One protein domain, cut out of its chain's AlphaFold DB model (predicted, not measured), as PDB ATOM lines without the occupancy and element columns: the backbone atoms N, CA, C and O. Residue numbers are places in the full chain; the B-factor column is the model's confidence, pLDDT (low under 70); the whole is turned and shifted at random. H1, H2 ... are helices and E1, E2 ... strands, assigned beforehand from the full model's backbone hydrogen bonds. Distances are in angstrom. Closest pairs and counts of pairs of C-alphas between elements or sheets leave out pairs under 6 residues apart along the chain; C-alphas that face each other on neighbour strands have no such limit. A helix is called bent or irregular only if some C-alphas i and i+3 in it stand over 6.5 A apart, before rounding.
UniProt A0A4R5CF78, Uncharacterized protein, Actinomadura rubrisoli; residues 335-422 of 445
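Overview. This is residues 335 to 422 of the 445 residues of an uncharacterized protein of Actinomadura rubrisoli (UniProt A0A4R5CF78). Helix H2 lies in the middle of a small body, with H1 and H3 packed on it and the base of a three-stranded sheet crossed by it. From this body the long hairpin of E1 and E2 reaches away, and its tip, residues 341 to 346, sticks out free. The printed part has 88 residues with three named strands and then three named helices, in the order E1 E2 E3 H1 H2 H3; the sheet runs E1 E2 E3, antiparallel throughout, and the class is mixed, helices and strands. The whole is compact, with a radius of gyration of the C-alphas of 12.8 A and spans of 42 by 29 by 22 A.

Along the chain. Find C-alpha 337 at (-50.843, -21.680, 24.978); from there E1 runs 16.2 A through residues 337 to 342. E2, residues 345 to 351, comes back over 18.8 A, and E3, residues 363 to 366, is short. At C-alpha 368, (-62.415, -21.609, 35.109), H1 begins and runs 21.6 A to residue 382. H2, residues 387 to 399, is 19.4 A long. H3, residues 412 to 419, ends at C-alpha 419, (-40.468, -30.563, 43.880). H1 and H2 are irregular: C-alphas 369 and 372 are 7.0 A apart, and C-alphas 388 and 391 are 7.6 A apart.

Arrangement. Begin with E1, E2 and E3, a meander, each strand the antiparallel neighbour of the one before. In the hairpin of E1 and E2, look for N 340 and O 347, 3.0 A apart; in that of E2 and E3, N 364 and O 350 are 2.9 A apart, both within hydrogen-bond range. H2 is on the sheet, two layers, a helix on one face of a sheet, at a height over the sheet of 9.5 A. It runs across the strands, at 78 degrees to E2 on the local plane, and the closest C-alphas of H2 and E2 are those of Ala 391 and Ala 350, 5.5 A apart. H1 and H2 form a helical hairpin: they touch, closest at the C-alphas of Leu 381 and Ala 387, 4.8 A, at a steep tilt of 43 degrees, opposite ways. H3 touches H2, closest at the C-alphas of Leu 418 and Leu 393, 6.1 A, at a shallow tilt of 21 degrees, the same way. H3 has every O i to N i+4 pair within hydrogen-bond range, H1 has 9 of 11 and H2 has 7 of 9.

Size, cuts and confidence. The two C-alphas farthest apart are those of Asp 344 and Pro 412, 42.4 A. The printed part has no cut; the links E2 to E3 and H2 to H3 are long. No printed residue is under 70 in pLDDT.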
ATOM      1  N   SER A 335     -46.119 -19.479  22.931       97.00
ATOM      2  CA  SER A 335     -45.986 -20.809  22.315       97.00
ATOM      3  C   SER A 335     -46.565 -21.933  23.166       97.00
ATOM      4  O   SER A 335     -46.938 -22.969  22.619       97.00
ATOM      5  N   GLU A 336     -46.673 -21.720  24.479       98.06
ATOM      6  CA  GLU A 336     -47.165 -22.727  25.412       98.06
ATOM      7  C   GLU A 336     -48.686 -22.686  25.591       98.06
ATOM      8  O   GLU A 336     -49.246 -23.560  26.249       98.06
ATOM      9  N   LEU A 337     -49.383 -21.712  24.996       98.50
ATOM     10  CA  LEU A 337     -50.843 -21.680  24.978       98.50
ATOM     11  C   LEU A 337     -51.377 -22.305  23.691       98.50
ATOM     12  O   LEU A 337     -51.227 -21.765  22.596       98.50
ATOM     13  N   LEU A 338     -52.091 -23.414  23.835       98.31
ATOM     14  CA  LEU A 338     -52.791 -24.075  22.743       98.31
ATOM     15  C   LEU A 338     -54.301 -23.937  22.929       98.31
ATOM     16  O   LEU A 338     -54.811 -23.854  24.045       98.31
ATOM     17  N   TRP A 339     -55.042 -23.931  21.823       98.06
ATOM     18  CA  TRP A 339     -56.499 -23.862  21.864       98.06
ATOM     19  C   TRP A 339     -57.147 -24.784  20.844       98.06
ATOM     20  O   TRP A 339     -56.575 -25.141  19.812       98.06
ATOM     21  N   ARG A 340     -58.393 -25.151  21.133       97.38
ATOM     22  CA  ARG A 340     -59.254 -25.900  20.221       97.38
ATOM     23  C   ARG A 340     -60.686 -25.407  20.351       97.38
ATOM     24  O   ARG A 340     -61.148 -25.132  21.452       97.38
ATOM     25  N   VAL A 341     -61.403 -25.364  19.233       97.12
ATOM     26  CA  VAL A 341     -62.861 -25.203  19.245       97.12
ATOM     27  C   VAL A 341     -63.506 -26.583  19.328       97.12
ATOM     28  O   VAL A 341     -63.222 -27.466  18.510       97.12
ATOM     29  N   GLN A 342     -64.342 -26.782  20.339       95.31
ATOM     30  CA  GLN A 342     -65.134 -27.987  20.543       95.31
ATOM     31  C   GLN A 342     -66.527 -27.572  21.023       95.31
ATOM     32  O   GLN A 342     -66.626 -26.803  21.972       95.31
ATOM     33  N   ASP A 343     -67.577 -28.082  20.372       94.81
ATOM     34  CA  ASP A 343     -68.978 -27.811  20.732       94.81
ATOM     35  C   ASP A 343     -69.253 -26.294  20.872       94.81
ATOM     36  O   ASP A 343     -69.726 -25.812  21.899       94.81
ATOM     37  N   ASP A 344     -68.822 -25.527  19.860       90.81
ATOM     38  CA  ASP A 344     -68.893 -24.055  19.791       90.81
ATOM     39  C   ASP A 344     -68.237 -23.311  20.971       90.81
ATOM     40  O   ASP A 344     -68.478 -22.126  21.214       90.81
ATOM     41  N   THR A 345     -67.352 -23.992  21.699       91.81
ATOM     42  CA  THR A 345     -66.624 -23.449  22.846       91.81
ATOM     43  C   THR A 345     -65.119 -23.516  22.602       91.81
ATOM     44  O   THR A 345     -64.579 -24.527  22.149       91.81
ATOM     45  N   VAL A 346     -64.418 -22.418  22.898       96.31
ATOM     46  CA  VAL A 346     -62.951 -22.374  22.877       96.31
ATOM     47  C   VAL A 346     -62.433 -23.009  24.164       96.31
ATOM     48  O   VAL A 346     -62.711 -22.514  25.253       96.31
ATOM     49  N   ARG A 347     -61.673 -24.097  24.035       97.94
ATOM     50  CA  ARG A 347     -60.941 -24.738  25.133       97.94
ATOM     51  C   ARG A 347     -59.473 -24.350  25.047       97.94
ATOM     52  O   ARG A 347     -58.909 -24.343  23.950       97.94
ATOM     53  N   LEU A 348     -58.885 -24.028  26.194       98.56
ATOM     54  CA  LEU A 348     -57.511 -23.553  26.327       98.56
ATOM     55  C   LEU A 348     -56.674 -24.596  27.066       98.56
ATOM     56  O   LEU A 348     -57.145 -25.236  28.008       98.56
ATOM     57  N   TYR A 349     -55.432 -24.763  26.633       98.69
ATOM     58  CA  TYR A 349     -54.522 -25.776  27.142       98.69
ATOM     59  C   TYR A 349     -53.129 -25.186  27.325       98.69
ATOM     60  O   TYR A 349     -52.628 -24.506  26.432       98.69
ATOM     61  N   ALA A 350     -52.495 -25.498  28.450       98.62
ATOM     62  CA  ALA A 350     -51.060 -25.340  28.611       98.62
ATOM     63  C   ALA A 350     -50.363 -26.521  27.920       98.62
ATOM     64  O   ALA A 350     -50.670 -27.685  28.203       98.62
ATOM     65  N   ASN A 351     -49.455 -26.225  26.999       98.38
ATOM     66  CA  ASN A 351     -48.574 -27.210  26.401       98.38
ATOM     67  C   ASN A 351     -47.534 -27.647  27.432       98.38
ATOM     68  O   ASN A 351     -46.807 -26.825  27.979       98.38
ATOM     69  N   VAL A 352     -47.480 -28.947  27.696       97.25
ATOM     70  CA  VAL A 352     -46.501 -29.569  28.599       97.25
ATOM     71  C   VAL A 352     -45.973 -30.864  27.988       97.25
ATOM     72  O   VAL A 352     -45.760 -31.877  28.663       97.25
ATOM     73  N   SER A 353     -45.813 -30.824  26.665       96.50
ATOM     74  CA  SER A 353     -45.205 -31.889  25.879       96.50
ATOM     75  C   SER A 353     -43.791 -32.153  26.378       96.50
ATOM     76  O   SER A 353     -43.039 -31.220  26.650       96.50
ATOM     77  N   ASP A 354     -43.429 -33.425  26.511       92.44
ATOM     78  CA  ASP A 354     -42.117 -33.843  27.012       92.44
ATOM     79  C   ASP A 354     -41.758 -33.328  28.426       92.44
ATOM     80  O   ASP A 354     -40.605 -33.420  28.856       92.44
ATOM     81  N   THR A 355     -42.729 -32.822  29.195       93.44
ATOM     82  CA  THR A 355     -42.506 -32.336  30.566       93.44
ATOM     83  C   THR A 355     -42.672 -33.449  31.600       93.44
ATOM     84  O   THR A 355     -41.873 -33.575  32.531       93.44
ATOM     85  N   PHE A 356     -43.712 -34.273  31.457       91.88
ATOM     86  CA  PHE A 356     -44.051 -35.320  32.431       91.88
ATOM     87  C   PHE A 356     -43.759 -36.726  31.920       91.88
ATOM     88  O   PHE A 356     -43.337 -37.578  32.705       91.88
ATOM     89  N   ASP A 357     -43.974 -36.960  30.630       89.31
ATOM     90  CA  ASP A 357     -43.668 -38.191  29.910       89.31
ATOM     91  C   ASP A 357     -42.789 -37.854  28.702       89.31
ATOM     92  O   ASP A 357     -42.935 -36.797  28.106       89.31
ATOM     93  N   TRP A 358     -41.847 -38.725  28.343       86.88
ATOM     94  CA  TRP A 358     -40.990 -38.514  27.173       86.88
ATOM     95  C   TRP A 358     -41.691 -38.914  25.872       86.88
ATOM     96  O   TRP A 358     -42.307 -39.981  25.800       86.88
ATOM     97  N   ALA A 359     -41.465 -38.128  24.820       87.38
ATOM     98  CA  ALA A 359     -42.044 -38.276  23.491       87.38
ATOM     99  C   ALA A 359     -43.581 -38.240  23.505       87.38
ATOM    100  O   ALA A 359     -44.234 -39.011  22.790       87.38
ATOM    101  N   THR A 360     -44.159 -37.355  24.322       89.38
ATOM    102  CA  THR A 360     -45.609 -37.153  24.429       89.38
ATOM    103  C   THR A 360     -46.005 -35.733  24.049       89.38
ATOM    104  O   THR A 360     -45.263 -34.776  24.242       89.38
ATOM    105  N   ALA A 361     -47.217 -35.601  23.510       92.25
ATOM    106  CA  ALA A 361     -47.855 -34.319  23.231       92.25
ATOM    107  C   ALA A 361     -48.853 -33.986  24.350       92.25
ATOM    108  O   ALA A 361     -50.062 -33.900  24.118       92.25
ATOM    109  N   ASP A 362     -48.355 -33.939  25.586       94.62
ATOM    110  CA  ASP A 362     -49.194 -33.751  26.763       94.62
ATOM    111  C   ASP A 362     -49.701 -32.314  26.868       94.62
ATOM    112  O   ASP A 362     -48.976 -31.341  26.661       94.62
ATOM    113  N   LEU A 363     -50.967 -32.201  27.252       97.75
ATOM    114  CA  LEU A 363     -51.653 -30.938  27.472       97.75
ATOM    115  C   LEU A 363     -52.250 -30.933  28.871       97.75
ATOM    116  O   LEU A 363     -52.728 -31.966  29.349       97.75
ATOM    117  N   GLU A 364     -52.274 -29.768  29.504       98.38
ATOM    118  CA  GLU A 364     -53.078 -29.545  30.697       98.38
ATOM    119  C   GLU A 364     -54.193 -28.554  30.384       98.38
ATOM    120  O   GLU A 364     -53.942 -27.430  29.951       98.38
ATOM    121  N   GLU A 365     -55.441 -28.971  30.579       98.44
ATOM    122  CA  GLU A 365     -56.581 -28.100  30.317       98.44
ATOM    123  C   GLU A 365     -56.679 -26.986  31.360       98.44
ATOM    124  O   GLU A 365     -56.683 -27.236  32.573       98.44
ATOM    125  N   ILE A 366     -56.833 -25.762  30.858       98.62
ATOM    126  CA  ILE A 366     -57.106 -24.573  31.649       98.62
ATOM    127  C   ILE A 366     -58.626 -24.398  31.677       98.62
ATOM    128  O   ILE A 366     -59.244 -24.090  30.658       98.62
ATOM    129  N   THR A 367     -59.229 -24.611  32.844       98.25
ATOM    130  CA  THR A 367     -60.660 -24.383  33.100       98.25
ATOM    131  C   THR A 367     -60.848 -23.195  34.041       98.25
ATOM    132  O   THR A 367     -59.886 -22.736  34.666       98.25
ATOM    133  N   VAL A 368     -62.084 -22.709  34.184       97.81
ATOM    134  CA  VAL A 368     -62.415 -21.609  35.109       97.81
ATOM    135  C   VAL A 368     -61.993 -21.954  36.542       97.81
ATOM    136  O   VAL A 368     -61.395 -21.132  37.232       97.81
ATOM    137  N   GLU A 369     -62.199 -23.201  36.969       98.44
ATOM    138  CA  GLU A 369     -61.855 -23.684  38.313       98.44
ATOM    139  C   GLU A 369     -60.341 -23.774  38.542       98.44
ATOM    140  O   GLU A 369     -59.875 -23.725  39.681       98.44
ATOM    141  N   ARG A 370     -59.563 -23.920  37.464       98.62
ATOM    142  CA  ARG A 370     -58.100 -24.060  37.501       98.62
ATOM    143  C   ARG A 370     -57.365 -22.742  37.278       98.62
ATOM    144  O   ARG A 370     -56.173 -22.671  37.571       98.62
ATOM    145  N   LEU A 371     -58.055 -21.696  36.824       98.50
ATOM    146  CA  LEU A 371     -57.477 -20.367  36.627       98.50
ATOM    147  C   LEU A 371     -56.747 -19.830  37.877       98.50
ATOM    148  O   LEU A 371     -55.642 -19.312  37.712       98.50
ATOM    149  N   PRO A 372     -57.252 -19.995  39.120       98.62
ATOM    150  CA  PRO A 372     -56.510 -19.567  40.307       98.62
ATOM    151  C   PRO A 372     -55.152 -20.265  40.472       98.62
ATOM    152  O   PRO A 372     -54.196 -19.640  40.919       98.62
ATOM    153  N   VAL A 373     -55.040 -21.540  40.079       98.69
ATOM    154  CA  VAL A 373     -53.779 -22.299  40.146       98.69
ATOM    155  C   VAL A 373     -52.787 -21.796  39.096       98.69
ATOM    156  O   VAL A 373     -51.599 -21.681  39.391       98.69
ATOM    157  N   LEU A 374     -53.268 -21.461  37.894       98.69
ATOM    158  CA  LEU A 374     -52.452 -20.851  36.838       98.69
ATOM    159  C   LEU A 374     -51.938 -19.471  37.265       98.69
ATOM    160  O   LEU A 374     -50.747 -19.198  37.140       98.69
ATOM    161  N   GLN A 375     -52.815 -18.631  37.822       98.75
ATOM    162  CA  GLN A 375     -52.443 -17.322  38.363       98.75
ATOM    163  C   GLN A 375     -51.383 -17.461  39.461       98.75
ATOM    164  O   GLN A 375     -50.378 -16.761  39.431       98.75
ATOM    165  N   GLN A 376     -51.566 -18.406  40.387       98.69
ATOM    166  CA  GLN A 376     -50.588 -18.656  41.442       98.69
ATOM    167  C   GLN A 376     -49.243 -19.141  40.878       98.69
ATOM    168  O   GLN A 376     -48.196 -18.748  41.376       98.69
ATOM    169  N   ALA A 377     -49.245 -20.001  39.852       98.69
ATOM    170  CA  ALA A 377     -48.011 -20.441  39.198       98.69
ATOM    171  C   ALA A 377     -47.251 -19.261  38.583       98.69
ATOM    172  O   ALA A 377     -46.051 -19.131  38.812       98.69
ATOM    173  N   TYR A 378     -47.963 -18.374  37.886       98.69
ATOM    174  CA  TYR A 378     -47.401 -17.137  37.356       98.69
ATOM    175  C   TYR A 378     -46.827 -16.242  38.468       98.69
ATOM    176  O   TYR A 378     -45.676 -15.822  38.379       98.69
ATOM    177  N   ASP A 379     -47.594 -15.989  39.533       98.56
ATOM    178  CA  ASP A 379     -47.196 -15.094  40.629       98.56
ATOM    179  C   ASP A 379     -45.956 -15.602  41.392       98.56
ATOM    180  O   ASP A 379     -45.084 -14.816  41.770       98.56
ATOM    181  N   ASP A 380     -45.844 -16.915  41.595       98.38
ATOM    182  CA  ASP A 380     -44.686 -17.508  42.268       98.38
ATOM    183  C   ASP A 380     -43.420 -17.438  41.402       98.38
ATOM    184  O   ASP A 380     -42.320 -17.241  41.921       98.38
ATOM    185  N   LEU A 381     -43.565 -17.577  40.082       98.31
ATOM    186  CA  LEU A 381     -42.446 -17.578  39.142       98.31
ATOM    187  C   LEU A 381     -41.977 -16.176  38.763       98.31
ATOM    188  O   LEU A 381     -40.772 -15.947  38.663       98.31
ATOM    189  N   ILE A 382     -42.888 -15.211  38.624       98.31
ATOM    190  CA  ILE A 382     -42.507 -13.810  38.409       98.31
ATOM    191  C   ILE A 382     -41.741 -13.256  39.618       98.31
ATOM    192  O   ILE A 382     -40.825 -12.454  39.457       98.31
ATOM    193  N   ALA A 383     -42.052 -13.727  40.834       98.06
ATOM    194  CA  ALA A 383     -41.346 -13.332  42.051       98.06
ATOM    195  C   ALA A 383     -39.865 -13.758  42.072       98.06
ATOM    196  O   ALA A 383     -39.086 -13.208  42.855       98.06
ATOM    197  N   ILE A 384     -39.479 -14.717  41.226       97.88
ATOM    198  CA  ILE A 384     -38.110 -15.231  41.103       97.88
ATOM    199  C   ILE A 384     -37.534 -15.072  39.689       97.88
ATOM    200  O   ILE A 384     -36.520 -15.693  39.397       97.88
ATOM    201  N   ASP A 385     -38.149 -14.227  38.851       97.38
ATOM    202  CA  ASP A 385     -37.713 -13.943  37.473       97.38
ATOM    203  C   ASP A 385     -37.579 -15.219  36.614       97.38
ATOM    204  O   ASP A 385     -36.557 -15.467  35.984       97.38
ATOM    205  N   SER A 386     -38.595 -16.089  36.670       97.69
ATOM    206  CA  SER A 386     -38.650 -17.352  35.909       97.69
ATOM    207  C   SER A 386     -40.048 -17.623  35.336       97.69
ATOM    208  O   SER A 386     -40.550 -18.750  35.378       97.69
ATOM    209  N   ALA A 387     -40.733 -16.570  34.877       98.06
ATOM    210  CA  ALA A 387     -42.118 -16.640  34.400       98.06
ATOM    211  C   ALA A 387     -42.308 -17.612  33.217       98.06
ATOM    212  O   ALA A 387     -43.413 -18.123  33.024       98.06
ATOM    213  N   GLU A 388     -41.242 -17.935  32.487       97.75
ATOM    214  CA  GLU A 388     -41.236 -18.899  31.391       97.75
ATOM    215  C   GLU A 388     -41.661 -20.319  31.810       97.75
ATOM    216  O   GLU A 388     -42.180 -21.082  31.000       97.75
ATOM    217  N   GLU A 389     -41.551 -20.657  33.098       98.06
ATOM    218  CA  GLU A 389     -41.931 -21.971  33.636       98.06
ATOM    219  C   GLU A 389     -43.407 -22.048  34.080       98.06
ATOM    220  O   GLU A 389     -43.835 -23.025  34.707       98.06
ATOM    221  N   THR A 390     -44.216 -21.022  33.776       98.44
ATOM    222  CA  THR A 390     -45.608 -20.905  34.259       98.44
ATOM    223  C   THR A 390     -46.472 -22.086  33.834       98.44
ATOM    224  O   THR A 390     -47.186 -22.649  34.668       98.44
ATOM    225  N   ALA A 391     -46.388 -22.507  32.569       98.38
ATOM    226  CA  ALA A 391     -47.139 -23.655  32.059       98.38
ATOM    227  C   ALA A 391     -46.734 -24.965  32.767       98.38
ATOM    228  O   ALA A 391     -47.601 -25.726  33.212       98.38
ATOM    229  N   THR A 392     -45.426 -25.184  32.939       97.94
ATOM    230  CA  THR A 392     -44.839 -26.342  33.629       97.94
ATOM    231  C   THR A 392     -45.322 -26.435  35.077       97.94
ATOM    232  O   THR A 392     -45.855 -27.468  35.496       97.94
ATOM    233  N   LEU A 393     -45.174 -25.352  35.850       98.44
ATOM    234  CA  LEU A 393     -45.549 -25.321  37.265       98.44
ATOM    235  C   LEU A 393     -47.064 -25.442  37.456       98.44
ATOM    236  O   LEU A 393     -47.514 -26.162  38.350       98.44
ATOM    237  N   PHE A 394     -47.858 -24.796  36.595       98.69
ATOM    238  CA  PHE A 394     -49.312 -24.957  36.577       98.69
ATOM    239  C   PHE A 394     -49.704 -26.430  36.421       98.69
ATOM    240  O   PHE A 394     -50.444 -26.964  37.251       98.69
ATOM    241  N   ALA A 395     -49.175 -27.113  35.404       98.25
ATOM    242  CA  ALA A 395     -49.503 -28.511  35.163       98.25
ATOM    243  C   ALA A 395     -49.012 -29.434  36.286       98.25
ATOM    244  O   ALA A 395     -49.733 -30.350  36.682       98.25
ATOM    245  N   ALA A 396     -47.830 -29.170  36.854       97.44
ATOM    246  CA  ALA A 396     -47.288 -29.950  37.966       97.44
ATOM    247  C   ALA A 396     -48.212 -29.885  39.191       97.44
ATOM    248  O   ALA A 396     -48.530 -30.916  39.790       97.44
ATOM    249  N   ARG A 397     -48.726 -28.687  39.509       98.31
ATOM    250  CA  ARG A 397     -49.697 -28.468  40.595       98.31
ATOM    251  C   ARG A 397     -51.026 -29.157  40.335       98.31
ATOM    252  O   ARG A 397     -51.549 -29.819  41.225       98.31
ATOM    253  N   VAL A 398     -51.564 -29.023  39.122       98.19
ATOM    254  CA  VAL A 398     -52.846 -29.640  38.750       98.19
ATOM    255  C   VAL A 398     -52.768 -31.166  38.812       98.19
ATOM    256  O   VAL A 398     -53.696 -31.809  39.304       98.19
ATOM    257  N   ARG A 399     -51.661 -31.752  38.343       96.56
ATOM    258  CA  ARG A 399     -51.448 -33.205  38.346       96.56
ATOM    259  C   ARG A 399     -51.000 -33.746  39.707       96.56
ATOM    260  O   ARG A 399     -51.136 -34.945  39.941       96.56
ATOM    261  N   GLY A 400     -50.470 -32.898  40.589       96.56
ATOM    262  CA  GLY A 400     -49.894 -33.312  41.870       96.56
ATOM    263  C   GLY A 400     -48.649 -34.187  41.700       96.56
ATOM    264  O   GLY A 400     -48.433 -35.129  42.467       96.56
ATOM    265  N   VAL A 401     -47.876 -33.942  40.639       94.12
ATOM    266  CA  VAL A 401     -46.690 -34.729  40.281       94.12
ATOM    267  C   VAL A 401     -45.556 -33.823  39.831       94.12
ATOM    268  O   VAL A 401     -45.772 -32.803  39.177       94.12
ATOM    269  N   ARG A 402     -44.332 -34.228  40.164       93.19
ATOM    270  CA  ARG A 402     -43.113 -33.562  39.710       93.19
ATOM    271  C   ARG A 402     -42.858 -33.854  38.219       93.19
ATOM    272  O   ARG A 402     -43.093 -34.993  37.796       93.19
ATOM    273  N   PRO A 403     -42.353 -32.885  37.430       93.12
ATOM    274  CA  PRO A 403     -41.840 -33.141  36.083       93.12
ATOM    275  C   PRO A 403     -40.716 -34.183  36.059       93.12
ATOM    276  O   PRO A 403     -40.124 -34.527  37.086       93.12
ATOM    277  N   GLN A 404     -40.392 -34.693  34.870       90.75
ATOM    278  CA  GLN A 404     -39.228 -35.566  34.718       90.75
ATOM    279  C   GLN A 404     -37.922 -34.784  34.902       90.75
ATOM    280  O   GLN A 404     -37.845 -33.602  34.574       90.75
ATOM    281  N   GLY A 405     -36.859 -35.448  35.362       88.25
ATOM    282  CA  GLY A 405     -35.574 -34.798  35.656       88.25
ATOM    283  C   GLY A 405     -34.940 -34.089  34.453       88.25
ATOM    284  O   GLY A 405     -34.165 -33.156  34.623       88.25
ATOM    285  N   ALA A 406     -35.278 -34.494  33.227       88.56
ATOM    286  CA  ALA A 406     -34.832 -33.811  32.011       88.56
ATOM    287  C   ALA A 406     -35.539 -32.477  31.730       88.56
ATOM    288  O   ALA A 406     -34.979 -31.669  30.996       88.56
ATOM    289  N   ALA A 407     -36.732 -32.277  32.294       91.50
ATOM    290  CA  ALA A 407     -37.526 -31.057  32.190       91.50
ATOM    291  C   ALA A 407     -37.332 -30.132  33.404       91.50
ATOM    292  O   ALA A 407     -37.974 -29.092  33.485       91.50
ATOM    293  N   HIS A 408     -36.474 -30.504  34.364       90.50
ATOM    294  CA  HIS A 408     -36.113 -29.598  35.445       90.50
ATOM    295  C   HIS A 408     -35.264 -28.444  34.894       90.50
ATOM    296  O   HIS A 408     -34.256 -28.712  34.231       90.50
ATOM    297  N   PRO A 409     -35.631 -27.187  35.185       93.44
ATOM    298  CA  PRO A 409     -34.821 -26.041  34.810       93.44
ATOM    299  C   PRO A 409     -33.533 -25.997  35.634       93.44
ATOM    300  O   PRO A 409     -33.422 -26.599  36.702       93.44
ATOM    301  N   ASP A 410     -32.556 -25.220  35.175       91.00
ATOM    302  CA  ASP A 410     -31.304 -25.033  35.915       91.00
ATOM    303  C   ASP A 410     -31.492 -24.157  37.174       91.00
ATOM    304  O   ASP A 410     -30.629 -24.135  38.052       91.00
ATOM    305  N   HIS A 411     -32.620 -23.439  37.290       93.69
ATOM    306  CA  HIS A 411     -32.888 -22.514  38.390       93.69
ATOM    307  C   HIS A 411     -33.304 -23.250  39.687       93.69
ATOM    308  O   HIS A 411     -34.419 -23.783  39.766       93.69
ATOM    309  N   PRO A 412     -32.490 -23.235  40.767       94.00
ATOM    310  CA  PRO A 412     -32.730 -24.064  41.956       94.00
ATOM    311  C   PRO A 412     -34.049 -23.767  42.676       94.00
ATOM    312  O   PRO A 412     -34.698 -24.672  43.202       94.00
ATOM    313  N   THR A 413     -34.471 -22.500  42.701       96.06
ATOM    314  CA  THR A 413     -35.739 -22.116  43.337       96.06
ATOM    315  C   THR A 413     -36.942 -22.619  42.546       96.06
ATOM    316  O   THR A 413     -37.929 -23.018  43.156       96.06
ATOM    317  N   VAL A 414     -36.848 -22.682  41.211       96.69
ATOM    318  CA  VAL A 414     -37.932 -23.240  40.389       96.69
ATOM    319  C   VAL A 414     -38.017 -24.745  40.616       96.69
ATOM    320  O   VAL A 414     -39.101 -25.268  40.858       96.69
ATOM    321  N   CYS A 415     -36.872 -25.436  40.653       94.81
ATOM    322  CA  CYS A 415     -36.819 -26.853  41.015       94.81
ATOM    323  C   CYS A 415     -37.504 -27.130  42.353       94.81
ATOM    324  O   CYS A 415     -38.257 -28.090  42.450       94.81
ATOM    325  N   ARG A 416     -37.312 -26.271  43.361       95.50
ATOM    326  CA  ARG A 416     -38.001 -26.410  44.651       95.50
ATOM    327  C   ARG A 416     -39.524 -26.300  44.520       95.50
ATOM    328  O   ARG A 416     -40.227 -27.135  45.077       95.50
ATOM    329  N   LEU A 417     -40.029 -25.323  43.761       97.25
ATOM    330  CA  LEU A 417     -41.470 -25.169  43.517       97.25
ATOM    331  C   LEU A 417     -42.067 -26.401  42.816       97.25
ATOM    332  O   LEU A 417     -43.153 -26.858  43.171       97.25
ATOM    333  N   LEU A 418     -41.350 -26.963  41.842       96.38
ATOM    334  CA  LEU A 418     -41.755 -28.187  41.144       96.38
ATOM    335  C   LEU A 418     -41.687 -29.420  42.057       96.38
ATOM    336  O   LEU A 418     -42.567 -30.280  42.015       96.38
ATOM    337  N   ASP A 419     -40.677 -29.484  42.920       94.50
ATOM    338  CA  ASP A 419     -40.468 -30.563  43.880       94.50
ATOM    339  C   ASP A 419     -41.579 -30.654  44.929       94.50
ATOM    340  O   ASP A 419     -41.906 -31.756  45.377       94.50
ATOM    341  N   GLU A 420     -42.159 -29.511  45.299       96.81
ATOM    342  CA  GLU A 420     -43.284 -29.392  46.229       96.81
ATOM    343  C   GLU A 420     -44.612 -29.882  45.632       96.81
ATOM    344  O   GLU A 420     -45.532 -30.219  46.379       96.81
ATOM    345  N   CYS A 421     -44.722 -29.968  44.302       96.69
ATOM    346  CA  CYS A 421     -45.966 -30.354  43.632       96.69
ATOM    347  C   CYS A 421     -46.307 -31.840  43.798       96.69
ATOM    348  O   CYS A 421     -47.473 -32.210  43.679       96.69
ATOM    349  N   GLY A 422     -45.326 -32.704  44.073       94.25
ATOM    350  CA  GLY A 422     -45.586 -34.128  44.248       94.25
ATOM    351  C   GLY A 422     -44.341 -35.012  44.271       94.25
ATOM    352  O   GLY A 422     -43.210 -34.528  44.163       94.25
TER     353      GLY A 422